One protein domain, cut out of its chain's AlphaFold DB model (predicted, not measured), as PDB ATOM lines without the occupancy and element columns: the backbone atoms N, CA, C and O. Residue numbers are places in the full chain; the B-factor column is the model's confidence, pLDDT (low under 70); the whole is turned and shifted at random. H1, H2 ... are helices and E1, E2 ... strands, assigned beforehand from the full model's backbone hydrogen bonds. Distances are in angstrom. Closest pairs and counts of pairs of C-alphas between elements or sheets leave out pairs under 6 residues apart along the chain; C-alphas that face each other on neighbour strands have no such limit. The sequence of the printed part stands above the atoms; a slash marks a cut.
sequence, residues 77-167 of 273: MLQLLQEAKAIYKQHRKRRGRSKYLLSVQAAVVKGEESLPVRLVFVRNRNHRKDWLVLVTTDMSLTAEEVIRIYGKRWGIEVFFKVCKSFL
ATOM      1  N   MET A  77      24.684  57.780  70.393       54.69
ATOM      2  CA  MET A  77      23.938  56.525  70.514       54.69
ATOM      3  C   MET A  77      24.746  55.299  70.059       54.69
ATOM      4  O   MET A  77      24.629  54.231  70.658       54.69
ATOM      5  N   LEU A  78      25.562  55.432  69.006       52.94
ATOM      6  CA  LEU A  78      26.327  54.312  68.448       52.94
ATOM      7  C   LEU A  78      27.447  53.858  69.387       52.94
ATOM      8  O   LEU A  78      27.635  52.654  69.568       52.94
ATOM      9  N   GLN A  79      28.135  54.806  70.022       56.47
ATOM     10  CA  GLN A  79      29.170  54.525  71.013       56.47
ATOM     11  C   GLN A  79      28.584  53.810  72.243       56.47
ATOM     12  O   GLN A  79      29.049  52.734  72.622       56.47
ATOM     13  N   LEU A  80      27.472  54.323  72.780       63.12
ATOM     14  CA  LEU A  80      26.784  53.724  73.930       63.12
ATOM     15  C   LEU A  80      26.322  52.278  73.668       63.12
ATOM     16  O   LEU A  80      26.334  51.434  74.567       63.12
ATOM     17  N   LEU A  81      25.938  51.953  72.428       65.06
ATOM     18  CA  LEU A  81      25.555  50.591  72.043       65.06
ATOM     19  C   LEU A  81      26.742  49.616  72.033       65.06
ATOM     20  O   LEU A  81      26.565  48.439  72.366       65.06
ATOM     21  N   GLN A  82      27.932  50.069  71.636       69.31
ATOM     22  CA  GLN A  82      29.142  49.242  71.643       69.31
ATOM     23  C   GLN A  82      29.593  48.949  73.081       69.31
ATOM     24  O   GLN A  82      29.853  47.791  73.420       69.31
ATOM     25  N   GLU A  83      29.576  49.964  73.945       69.81
ATOM     26  CA  GLU A  83      29.920  49.853  75.366       69.81
ATOM     27  C   GLU A  83      28.956  48.921  76.117       69.81
ATOM     28  O   GLU A  83      29.390  47.993  76.806       69.81
ATOM     29  N   ALA A  84      27.642  49.059  75.906       72.94
ATOM     30  CA  ALA A  84      26.650  48.173  76.518       72.94
ATOM     31  C   ALA A  84      26.855  46.695  76.127       72.94
ATOM     32  O   ALA A  84      26.710  45.797  76.962       72.94
ATOM     33  N   LYS A  85      27.236  46.421  74.869       79.31
ATOM     34  CA  LYS A  85      27.573  45.061  74.407       79.31
ATOM     35  C   LYS A  85      28.850  44.529  75.060       79.31
ATOM     36  O   LYS A  85      28.897  43.342  75.390       79.31
ATOM     37  N   ALA A  86      29.869  45.370  75.246       78.69
ATOM     38  CA  ALA A  86      31.110  44.991  75.919       78.69
ATOM     39  C   ALA A  86      30.860  44.631  77.393       78.69
ATOM     40  O   ALA A  86      31.221  43.532  77.824       78.69
ATOM     41  N   ILE A  87      30.128  45.484  78.119       79.38
ATOM     42  CA  ILE A  87      29.725  45.254  79.517       79.38
ATOM     43  C   ILE A  87      28.935  43.950  79.637       79.38
ATOM     44  O   ILE A  87      29.224  43.122  80.508       79.38
ATOM     45  N   TYR A  88      27.981  43.724  78.727       83.56
ATOM     46  CA  TYR A  88      27.216  42.484  78.707       83.56
ATOM     47  C   TYR A  88      28.120  41.266  78.532       83.56
ATOM     48  O   TYR A  88      27.905  40.275  79.219       83.56
ATOM     49  N   LYS A  89      29.134  41.291  77.657       83.94
ATOM     50  CA  LYS A  89      30.047  40.149  77.453       83.94
ATOM     51  C   LYS A  89      30.901  39.853  78.689       83.94
ATOM     52  O   LYS A  89      30.977  38.688  79.072       83.94
ATOM     53  N   GLN A  90      31.468  40.883  79.316       82.19
ATOM     54  CA  GLN A  90      32.425  40.760  80.424       82.19
ATOM     55  C   GLN A  90      31.811  40.198  81.715       82.19
ATOM     56  O   GLN A  90      32.477  39.485  82.461       82.19
ATOM     57  N   HIS A  91      30.532  40.469  81.978       83.56
ATOM     58  CA  HIS A  91      29.910  40.098  83.249       83.56
ATOM     59  C   HIS A  91      29.201  38.736  83.197       83.56
ATOM     60  O   HIS A  91      28.556  38.367  82.203       83.56
ATOM     61  N   ARG A  92      29.259  37.981  84.306       84.12
ATOM     62  CA  ARG A  92      28.445  36.765  84.481       84.12
ATOM     63  C   ARG A  92      26.979  37.140  84.684       84.12
ATOM     64  O   ARG A  92      26.645  38.021  85.469       84.12
ATOM     65  N   LYS A  93      26.097  36.433  83.978       89.56
ATOM     66  CA  LYS A  93      24.648  36.648  84.020       89.56
ATOM     67  C   LYS A  93      24.029  35.760  85.087       89.56
ATOM     68  O   LYS A  93      24.503  34.649  85.340       89.56
ATOM     69  N   ARG A  94      22.929  36.229  85.669       83.69
ATOM     70  CA  ARG A  94      22.109  35.443  86.588       83.69
ATOM     71  C   ARG A  94      21.543  34.219  85.863       83.69
ATOM     72  O   ARG A  94      21.078  34.304  84.724       83.69
ATOM     73  N   ARG A  95      21.612  33.062  86.524       78.25
ATOM     74  CA  ARG A  95      21.101  31.784  86.007       78.25
ATOM     75  C   ARG A  95      19.602  31.633  86.307       78.25
ATOM     76  O   ARG A  95      19.049  32.340  87.145       78.25
ATOM     77  N   GLY A  96      18.936  30.715  85.605       77.62
ATOM     78  CA  GLY A  96      17.530  30.372  85.856       77.62
ATOM     79  C   GLY A  96      16.511  31.418  85.380       77.62
ATOM     80  O   GLY A  96      16.776  32.208  84.466       77.62
ATOM     81  N   ARG A  97      15.317  31.411  85.995       73.31
ATOM     82  CA  ARG A  97      14.145  32.249  85.651       73.31
ATOM     83  C   ARG A  97      14.163  33.643  86.303       73.31
ATOM     84  O   ARG A  97      13.111  34.200  86.588       73.31
ATOM     85  N   SER A  98      15.344  34.214  86.546       80.69
ATOM     86  CA  SER A  98      15.439  35.579  87.080       80.69
ATOM     87  C   SER A  98      14.759  36.591  86.142       80.69
ATOM     88  O   SER A  98      14.841  36.446  84.917       80.69
ATOM     89  N   LYS A  99      14.099  37.609  86.720       82.94
ATOM     90  CA  LYS A  99      13.412  38.685  85.978       82.94
ATOM     91  C   LYS A  99      14.366  39.491  85.087       82.94
ATOM     92  O   LYS A  99      13.928  40.059  84.091       82.94
ATOM     93  N   TYR A 100      15.661  39.508  85.406       89.31
ATOM     94  CA  TYR A 100      16.707  40.166  84.624       89.31
ATOM     95  C   TYR A 100      17.984  39.320  84.568       89.31
ATOM     96  O   TYR A 100      18.211  38.433  85.387       89.31
ATOM     97  N   LEU A 101      18.817  39.582  83.565       88.12
ATOM     98  CA  LEU A 101      20.064  38.865  83.303       88.12
ATOM     99  C   LEU A 101      21.235  39.455  84.084       88.12
ATOM    100  O   LEU A 101      22.050  38.716  84.633       88.12
ATOM    101  N   LEU A 102      21.332  40.781  84.099       91.12
ATOM    102  CA  LEU A 102      22.466  41.514  84.644       91.12
ATOM    103  C   LEU A 102      22.012  42.921  85.045       91.12
ATOM    104  O   LEU A 102      21.222  43.534  84.333       91.12
ATOM    105  N   SER A 103      22.509  43.420  86.171       91.44
ATOM    106  CA  SER A 103      22.379  44.824  86.552       91.44
ATOM    107  C   SER A 103      23.757  45.332  86.945       91.44
ATOM    108  O   SER A 103      24.405  44.712  87.787       91.44
ATOM    109  N   VAL A 104      24.219  46.397  86.291       90.00
ATOM    110  CA  VAL A 104      25.563  46.958  86.490       90.00
ATOM    111  C   VAL A 104      25.462  48.465  86.606       90.00
ATOM    112  O   VAL A 104      24.637  49.088  85.936       90.00
ATOM    113  N   GLN A 105      26.301  49.042  87.454       89.25
ATOM    114  CA  GLN A 105      26.515  50.480  87.486       89.25
ATOM    115  C   GLN A 105      27.571  50.833  86.434       89.25
ATOM    116  O   GLN A 105      28.548  50.108  86.270       89.25
ATOM    117  N   ALA A 106      27.342  51.908  85.700       85.38
ATOM    118  CA  ALA A 106      28.238  52.442  84.687       85.38
ATOM    119  C   ALA A 106      28.221  53.975  84.771       85.38
ATOM    120  O   ALA A 106      27.411  54.554  85.492       85.38
ATOM    121  N   ALA A 107      29.102  54.635  84.033       83.44
ATOM    122  CA  ALA A 107      29.074  56.080  83.870       83.44
ATOM    123  C   ALA A 107      29.002  56.403  82.379       83.44
ATOM    124  O   ALA A 107      29.731  55.818  81.583       83.44
ATOM    125  N   VAL A 108      28.105  57.314  82.004       79.06
ATOM    126  CA  VAL A 108      28.069  57.903  80.664       79.06
ATOM    127  C   VAL A 108      28.998  59.105  80.681       79.06
ATOM    128  O   VAL A 108      28.770  60.038  81.447       79.06
ATOM    129  N   VAL A 109      30.036  59.079  79.850       76.31
ATOM    130  CA  VAL A 109      31.007  60.173  79.731       76.31
ATOM    131  C   VAL A 109      30.735  60.936  78.441       76.31
ATOM    132  O   VAL A 109      30.664  60.340  77.365       76.31
ATOM    133  N   LYS A 110      30.572  62.256  78.534       73.62
ATOM    134  CA  LYS A 110      30.455  63.146  77.376       73.62
ATOM    135  C   LYS A 110      31.413  64.321  77.557       73.62
ATOM    136  O   LYS A 110      31.093  65.286  78.241       73.62
ATOM    137  N   GLY A 111      32.580  64.245  76.918       76.75
ATOM    138  CA  GLY A 111      33.648  65.221  77.148       76.75
ATOM    139  C   GLY A 111      34.183  65.100  78.576       76.75
ATOM    140  O   GLY A 111      34.580  64.010  78.977       76.75
ATOM    141  N   GLU A 112      34.159  66.196  79.332       74.81
ATOM    142  CA  GLU A 112      34.622  66.246  80.730       74.81
ATOM    143  C   GLU A 112      33.533  65.875  81.754       74.81
ATOM    144  O   GLU A 112      33.833  65.644  82.924       74.81
ATOM    145  N   GLU A 113      32.267  65.778  81.336       76.69
ATOM    146  CA  GLU A 113      31.155  65.463  82.234       76.69
ATOM    147  C   GLU A 113      30.891  63.950  82.299       76.69
ATOM    148  O   GLU A 113      30.756  63.275  81.271       76.69
ATOM    149  N   SER A 114      30.760  63.423  83.520       81.31
ATOM    150  CA  SER A 114      30.389  62.028  83.781       81.31
ATOM    151  C   SER A 114      29.055  61.932  84.519       81.31
ATOM    152  O   SER A 114      28.891  62.532  85.582       81.31
ATOM    153  N   LEU A 115      28.127  61.126  84.001       82.88
ATOM    154  CA  LEU A 115      26.825  60.871  84.614       82.88
ATOM    155  C   LEU A 115      26.714  59.399  85.045       82.88
ATOM    156  O   LEU A 115      26.783  58.518  84.183       82.88
ATOM    157  N   PRO A 116      26.510  59.095  86.340       87.19
ATOM    158  CA  PRO A 116      26.297  57.724  86.781       87.19
ATOM    159  C   PRO A 116      24.968  57.185  86.243       87.19
ATOM    160  O   PRO A 116      23.932  57.848  86.283       87.19
ATOM    161  N   VAL A 117      25.004  55.954  85.748       89.25
ATOM    162  CA  VAL A 117      23.840  55.236  85.236       89.25
ATOM    163  C   VAL A 117      23.845  53.788  85.705       89.25
ATOM    164  O   VAL A 117      24.882  53.187  85.982       89.25
ATOM    165  N   ARG A 118      22.670  53.170  85.734       90.62
ATOM    166  CA  ARG A 118      22.509  51.733  85.923       90.62
ATOM    167  C   ARG A 118      21.960  51.108  84.652       90.62
ATOM    168  O   ARG A 118      20.911  51.501  84.146       90.62
ATOM    169  N   LEU A 119      22.672  50.095  84.172       90.25
ATOM    170  CA  LEU A 119      22.280  49.256  83.049       90.25
ATOM    171  C   LEU A 119      21.581  48.008  83.581       90.25
ATOM    172  O   LEU A 119      22.137  47.281  84.405       90.25
ATOM    173  N   VAL A 120      20.368  47.740  83.105       92.25
ATOM    174  CA  VAL A 120      19.582  46.550  83.447       92.25
ATOM    175  C   VAL A 120      19.307  45.760  82.176       92.25
ATOM    176  O   VAL A 120      18.571  46.200  81.296       92.25
ATOM    177  N   PHE A 121      19.895  44.573  82.078       91.44
ATOM    178  CA  PHE A 121      19.739  43.677  80.938       91.44
ATOM    179  C   PHE A 121      18.601  42.697  81.191       91.44
ATOM    180  O   PHE A 121      18.604  41.971  82.186       91.44
ATOM    181  N   VAL A 122      17.649  42.627  80.269       90.94
ATOM    182  CA  VAL A 122      16.424  41.828  80.376       90.94
ATOM    183  C   VAL A 122      16.336  40.890  79.178       90.94
ATOM    184  O   VAL A 122      16.740  41.247  78.074       90.94
ATOM    185  N   ARG A 123      15.806  39.680  79.368       89.00
ATOM    186  CA  ARG A 123      15.528  38.783  78.236       89.00
ATOM    187  C   ARG A 123      14.432  39.378  77.367       89.00
ATOM    188  O   ARG A 123      13.409  39.826  77.884       89.00
ATOM    189  N   ASN A 124      14.607  39.323  76.054       85.94
ATOM    190  CA  ASN A 124      13.520  39.656  75.155       85.94
ATOM    191  C   ASN A 124      12.444  38.553  75.242       85.94
ATOM    192  O   ASN A 124      12.734  37.361  75.115       85.94
ATOM    193  N   ARG A 125      11.194  38.954  75.508       83.12
ATOM    194  CA  ARG A 125      10.056  38.033  75.650       83.12
ATOM    195  C   ARG A 125       9.728  37.327  74.334       83.12
ATOM    196  O   ARG A 125       9.389  36.146  74.365       83.12
ATOM    197  N   ASN A 126       9.851  38.042  73.217       81.69
ATOM    198  CA  ASN A 126       9.508  37.547  71.886       81.69
ATOM    199  C   ASN A 126      10.654  36.715  71.297       81.69
ATOM    200  O   ASN A 126      10.423  35.656  70.723       81.69
ATOM    201  N   HIS A 127      11.898  37.145  71.522       85.12
ATOM    202  CA  HIS A 127      13.098  36.458  71.045       85.12
ATOM    203  C   HIS A 127      13.992  36.072  72.221       85.12
ATOM    204  O   HIS A 127      14.880  36.815  72.610       85.12
ATOM    205  N   ARG A 128      13.789  34.882  72.799       79.25
ATOM    206  CA  ARG A 128      14.483  34.464  74.039       79.25
ATOM    207  C   ARG A 128      16.017  34.399  73.949       79.25
ATOM    208  O   ARG A 128      16.666  34.362  74.993       79.25
ATOM    209  N   LYS A 129      16.581  34.335  72.736       80.44
ATOM    210  CA  LYS A 129      18.035  34.398  72.490       80.44
ATOM    211  C   LYS A 129      18.578  35.833  72.549       80.44
ATOM    212  O   LYS A 129      19.765  36.015  72.805       80.44
ATOM    213  N   ASP A 130      17.700  36.819  72.390       85.88
ATOM    214  CA  ASP A 130      18.028  38.237  72.410       85.88
ATOM    215  C   ASP A 130      17.772  38.852  73.788       85.88
ATOM    216  O   ASP A 130      17.066  38.317  74.655       85.88
ATOM    217  N   TRP A 131      18.348  40.029  73.986       87.69
ATOM    218  CA  TRP A 131      18.242  40.792  75.217       87.69
ATOM    219  C   TRP A 131      17.971  42.261  74.917       87.69
ATOM    220  O   TRP A 131      18.300  42.783  73.854       87.69
ATOM    221  N   LEU A 132      17.347  42.919  75.884       88.56
ATOM    222  CA  LEU A 132      17.099  44.351  75.915       88.56
ATOM    223  C   LEU A 132      17.960  44.948  77.024       88.56
ATOM    224  O   LEU A 132      18.139  44.316  78.065       88.56
ATOM    225  N   VAL A 133      18.479  46.155  76.818       89.69
ATOM    226  CA  VAL A 133      19.147  46.925  77.872       89.69
ATOM    227  C   VAL A 133      18.307  48.148  78.200       89.69
ATOM    228  O   VAL A 133      17.905  48.897  77.313       89.69
ATOM    229  N   LEU A 134      18.011  48.309  79.483       90.69
ATOM    230  CA  LEU A 134      17.349  49.476  80.045       90.69
ATOM    231  C   LEU A 134      18.403  50.309  80.772       90.69
ATOM    232  O   LEU A 134      19.253  49.747  81.465       90.69
ATOM    233  N   VAL A 135      18.342  51.628  80.621       87.94
ATOM    234  CA  VAL A 135      19.265  52.568  81.269       87.94
ATOM    235  C   VAL A 135      18.463  53.463  82.201       87.94
ATOM    236  O   VAL A 135      17.437  54.002  81.792       87.94
ATOM    237  N   THR A 136      18.922  53.618  83.440       88.12
ATOM    238  CA  THR A 136      18.380  54.592  84.395       88.12
ATOM    239  C   THR A 136      19.504  55.456  84.949       88.12
ATOM    240  O   THR A 136      20.607  54.962  85.169       88.12
ATOM    241  N   THR A 137      19.234  56.737  85.171       88.62
ATOM    242  CA  THR A 137      20.120  57.661  85.898       88.62
ATOM    243  C   THR A 137      19.844  57.648  87.401       88.62
ATOM    244  O   THR A 137      20.685  58.060  88.193       88.62
ATOM    245  N   ASP A 138      18.676  57.151  87.813       89.38
ATOM    246  CA  ASP A 138      18.327  57.010  89.220       89.38
ATOM    247  C   ASP A 138      18.950  55.733  89.801       89.38
ATOM    248  O   ASP A 138      18.545  54.603  89.491       89.38
ATOM    249  N   MET A 139      19.956  55.932  90.650       90.56
ATOM    250  CA  MET A 139      20.725  54.868  91.292       90.56
ATOM    251  C   MET A 139      20.024  54.279  92.524       90.56
ATOM    252  O   MET A 139      20.458  53.234  93.019       90.56
ATOM    253  N   SER A 140      18.921  54.866  92.994       92.56
ATOM    254  CA  SER A 140      18.129  54.324  94.106       92.56
ATOM    255  C   SER A 140      17.236  53.147  93.679       92.56
ATOM    256  O   SER A 140      16.947  52.255  94.474       92.56
ATOM    257  N   LEU A 141      16.858  53.080  92.395       91.81
ATOM    258  CA  LEU A 141      15.867  52.124  91.891       91.81
ATOM    259  C   LEU A 141      16.420  50.712  91.707       91.81
ATOM    260  O   LEU A 141      17.359  50.485  90.945       91.81
ATOM    261  N   THR A 142      15.773  49.709  92.297       92.81
ATOM    262  CA  THR A 142      16.150  48.310  92.053       92.81
ATOM    263  C   THR A 142      15.949  47.913  90.584       92.81
ATOM    264  O   THR A 142      15.130  48.484  89.863       92.81
ATOM    265  N   ALA A 143      16.670  46.889  90.115       91.06
ATOM    266  CA  ALA A 143      16.535  46.410  88.737       91.06
ATOM    267  C   ALA A 143      15.095  45.978  88.388       91.06
ATOM    268  O   ALA A 143      14.658  46.157  87.254       91.06
ATOM    269  N   GLU A 144      14.343  45.439  89.354       90.50
ATOM    270  CA  GLU A 144      12.935  45.078  89.147       90.50
ATOM    271  C   GLU A 144      12.045  46.307  88.977       90.50
ATOM    272  O   GLU A 144      11.153  46.308  88.132       90.50
ATOM    273  N   GLU A 145      12.328  47.362  89.735       89.75
ATOM    274  CA  GLU A 145      11.600  48.619  89.673       89.75
ATOM    275  C   GLU A 145      11.835  49.342  88.340       89.75
ATOM    276  O   GLU A 145      10.885  49.788  87.700       89.75
ATOM    277  N   VAL A 146      13.075  49.335  87.836       91.06
ATOM    278  CA  VAL A 146      13.407  49.831  86.486       91.06
ATOM    279  C   VAL A 146      12.600  49.093  85.412       91.06
ATOM    280  O   VAL A 146      12.043  49.716  84.509       91.06
ATOM    281  N   ILE A 147      12.491  47.765  85.517       90.00
ATOM    282  CA  ILE A 147      11.715  46.944  84.573       90.00
ATOM    283  C   ILE A 147      10.223  47.257  84.674       90.00
ATOM    284  O   ILE A 147       9.552  47.383  83.649       90.00
ATOM    285  N   ARG A 148       9.703  47.411  85.895       88.12
ATOM    286  CA  ARG A 148       8.306  47.772  86.153       88.12
ATOM    287  C   ARG A 148       7.965  49.132  85.548       88.12
ATOM    288  O   ARG A 148       6.957  49.247  84.854       88.12
ATOM    289  N   ILE A 149       8.812  50.140  85.765       86.56
ATOM    290  CA  ILE A 149       8.657  51.487  85.206       86.56
ATOM    291  C   ILE A 149       8.718  51.436  83.678       86.56
ATOM    292  O   ILE A 149       7.828  51.968  83.018       86.56
ATOM    293  N   TYR A 150       9.696  50.731  83.100       86.31
ATOM    294  CA  TYR A 150       9.781  50.574  81.645       86.31
ATOM    295  C   TYR A 150       8.565  49.842  81.058       86.31
ATOM    296  O   TYR A 150       8.129  50.160  79.954       86.31
ATOM    297  N   GLY A 151       7.961  48.910  81.799       84.75
ATOM    298  CA  GLY A 151       6.716  48.244  81.410       84.75
ATOM    299  C   GLY A 151       5.555  49.216  81.164       84.75
ATOM    300  O   GLY A 151       4.752  48.991  80.260       84.75
ATOM    301  N   LYS A 152       5.515  50.348  81.881       82.19
ATOM    302  CA  LYS A 152       4.506  51.405  81.684       82.19
ATOM    303  C   LYS A 152       4.643  52.118  80.333       82.19
ATOM    304  O   LYS A 152       3.685  52.740  79.876       82.19
ATOM    305  N   ARG A 153       5.791  51.992  79.645       83.00
ATOM    306  CA  ARG A 153       6.051  52.617  78.335       83.00
ATOM    307  C   ARG A 153       5.001  52.245  77.290       83.00
ATOM    308  O   ARG A 153       4.679  53.086  76.464       83.00
ATOM    309  N   TRP A 154       4.434  51.033  77.336       82.94
ATOM    310  CA  TRP A 154       3.399  50.602  76.384       82.94
ATOM    311  C   TRP A 154       2.170  51.524  76.365       82.94
ATOM    312  O   TRP A 154       1.515  51.663  75.332       82.94
ATOM    313  N   GLY A 155       1.893  52.221  77.475       82.88
ATOM    314  CA  GLY A 155       0.824  53.214  77.542       82.88
ATOM    315  C   GLY A 155       0.924  54.278  76.446       82.88
ATOM    316  O   GLY A 155      -0.107  54.730  75.954       82.88
ATOM    317  N   ILE A 156       2.138  54.637  76.000       84.56
ATOM    318  CA  ILE A 156       2.319  55.640  74.940       84.56
ATOM    319  C   ILE A 156       1.845  55.130  73.575       84.56
ATOM    320  O   ILE A 156       1.321  55.895  72.770       84.56
ATOM    321  N   GLU A 157       1.992  53.830  73.315       85.81
ATOM    322  CA  GLU A 157       1.549  53.216  72.063       85.81
ATOM    323  C   GLU A 157       0.021  53.167  72.016       85.81
ATOM    324  O   GLU A 157      -0.585  53.506  70.999       85.81
ATOM    325  N   VAL A 158      -0.613  52.839  73.148       86.31
ATOM    326  CA  VAL A 158      -2.073  52.891  73.298       86.31
ATOM    327  C   VAL A 158      -2.581  54.325  73.142       86.31
ATOM    328  O   VAL A 158      -3.517  54.548  72.378       86.31
ATOM    329  N   PHE A 159      -1.937  55.302  73.789       89.44
ATOM    330  CA  PHE A 159      -2.238  56.725  73.624       89.44
ATOM    331  C   PHE A 159      -2.208  57.145  72.150       89.44
ATOM    332  O   PHE A 159      -3.204  57.649  71.631       89.44
ATOM    333  N   PHE A 160      -1.108  56.874  71.436       88.75
ATOM    334  CA  PHE A 160      -1.008  57.247  70.026       88.75
ATOM    335  C   PHE A 160      -1.989  56.492  69.140       88.75
ATOM    336  O   PHE A 160      -2.512  57.079  68.192       88.75
ATOM    337  N   LYS A 161      -2.295  55.230  69.451       87.81
ATOM    338  CA  LYS A 161      -3.358  54.491  68.767       87.81
ATOM    339  C   LYS A 161      -4.700  55.202  68.934       87.81
ATOM    340  O   LYS A 161      -5.389  55.414  67.941       87.81
ATOM    341  N   VAL A 162      -5.045  55.640  70.147       87.75
ATOM    342  CA  VAL A 162      -6.296  56.370  70.396       87.75
ATOM    343  C   VAL A 162      -6.319  57.706  69.654       87.75
ATOM    344  O   VAL A 162      -7.277  57.995  68.934       87.75
ATOM    345  N   CYS A 163      -5.245  58.492  69.755       90.00
ATOM    346  CA  CYS A 163      -5.161  59.790  69.091       90.00
ATOM    347  C   CYS A 163      -5.287  59.682  67.568       90.00
ATOM    348  O   CYS A 163      -5.994  60.476  66.948       90.00
ATOM    349  N   LYS A 164      -4.621  58.701  66.951       87.19
ATOM    350  CA  LYS A 164      -4.657  58.505  65.497       87.19
ATOM    351  C   LYS A 164      -5.991  57.940  65.023       87.19
ATOM    352  O   LYS A 164      -6.565  58.470  64.074       87.19
ATOM    353  N   SER A 165      -6.481  56.883  65.671       86.56
ATOM    354  CA  SER A 165      -7.667  56.153  65.217       86.56
ATOM    355  C   SER A 165      -8.971  56.878  65.534       86.56
ATOM    356  O   SER A 165      -9.838  56.947  64.669       86.56
ATOM    357  N   PHE A 166      -9.110  57.431  66.741       87.69
ATOM    358  CA  PHE A 166     -10.386  57.975  67.220       87.69
ATOM    359  C   PHE A 166     -10.406  59.500  67.259       87.69
ATOM    360  O   PHE A 166     -11.400  60.107  66.876       87.69
ATOM    361  N   LEU A 167      -9.297  60.135  67.651       89.75
ATOM    362  CA  LEU A 167      -9.221  61.602  67.757       89.75
ATOM    363  C   LEU A 167      -8.669  62.279  66.497       89.75
ATOM    364  O   LEU A 167      -8.415  63.485  66.500       89.75
TER     365      LEU A 167
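What this domain is: This is residues 77 to 167 of the 273 residues of a protein of Selenomonas artemidis F0399 (UniProt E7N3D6). A strongly twisted sheet of three strands, a meander, has a helix across each face, H1 on one and H2 on the other, and from H2 a helical arm sticks out: residues 151 to 167, of which 154 to 165 belong to H3. The printed part has 91 residues with three named helices and three named strands, in the order H1 E1 E2 E3 H2 H3; the sheet runs E1 E2 E3, antiparallel, and the class is mixed. The whole is loose, with a radius of gyration of the C-alphas of 15.6 A and spans of 47 by 39 by 27 A.

How they stand to each other: Start at E2, residues 113 to 123, the inner strand. E1, residues 102 to 110, forms a hairpin with it; look for N 106 and O 117, 2.8 A apart. E3, residues 131 to 136, forms a hairpin with E2 too, with N 120 and O 134 2.8 A apart. H1, residues 77 to 90, is on the sheet at a height of 7.5 A, across the strands; its closest C-alphas to E3 are those of Ala 84 and Val 133, 7.7 A. H2, residues 143 to 151, is on the opposite face at a height of 8.1 A, also across the strands; Val 120 of E2 and Ala 143 have the closest C-alphas, 6.1 A. H3, residues 154 to 165, is not on the sheet and meets H2 only through their link. In H1, H2 and H3 every O i to N i+4 pair is within hydrogen-bond range.

Where its parts are: Find C-alpha 113 at (31.155, 65.463, 82.234); E2 runs 31.2 A from there to C-alpha 123. E1 covers 24.2 A and bends by 52 degrees at residue 105; E3 covers 16.6 A. H1 begins at C-alpha 77, (23.938, 56.525, 70.514), and covers 20.5 A. H2 covers 12.4 A, and H3 16.7 A, to C-alpha 165 at (-7.667, 56.153, 65.217).

The domain as a whole: The two C-alphas farthest apart are those of Gln 90 and Leu 167, 48.3 A. The printed part has no cut, and H1 to E1 is a long link of 11 residues. Look for low pLDDT at residues 77 to 83, under 70; the mean of the printed part is 83.7.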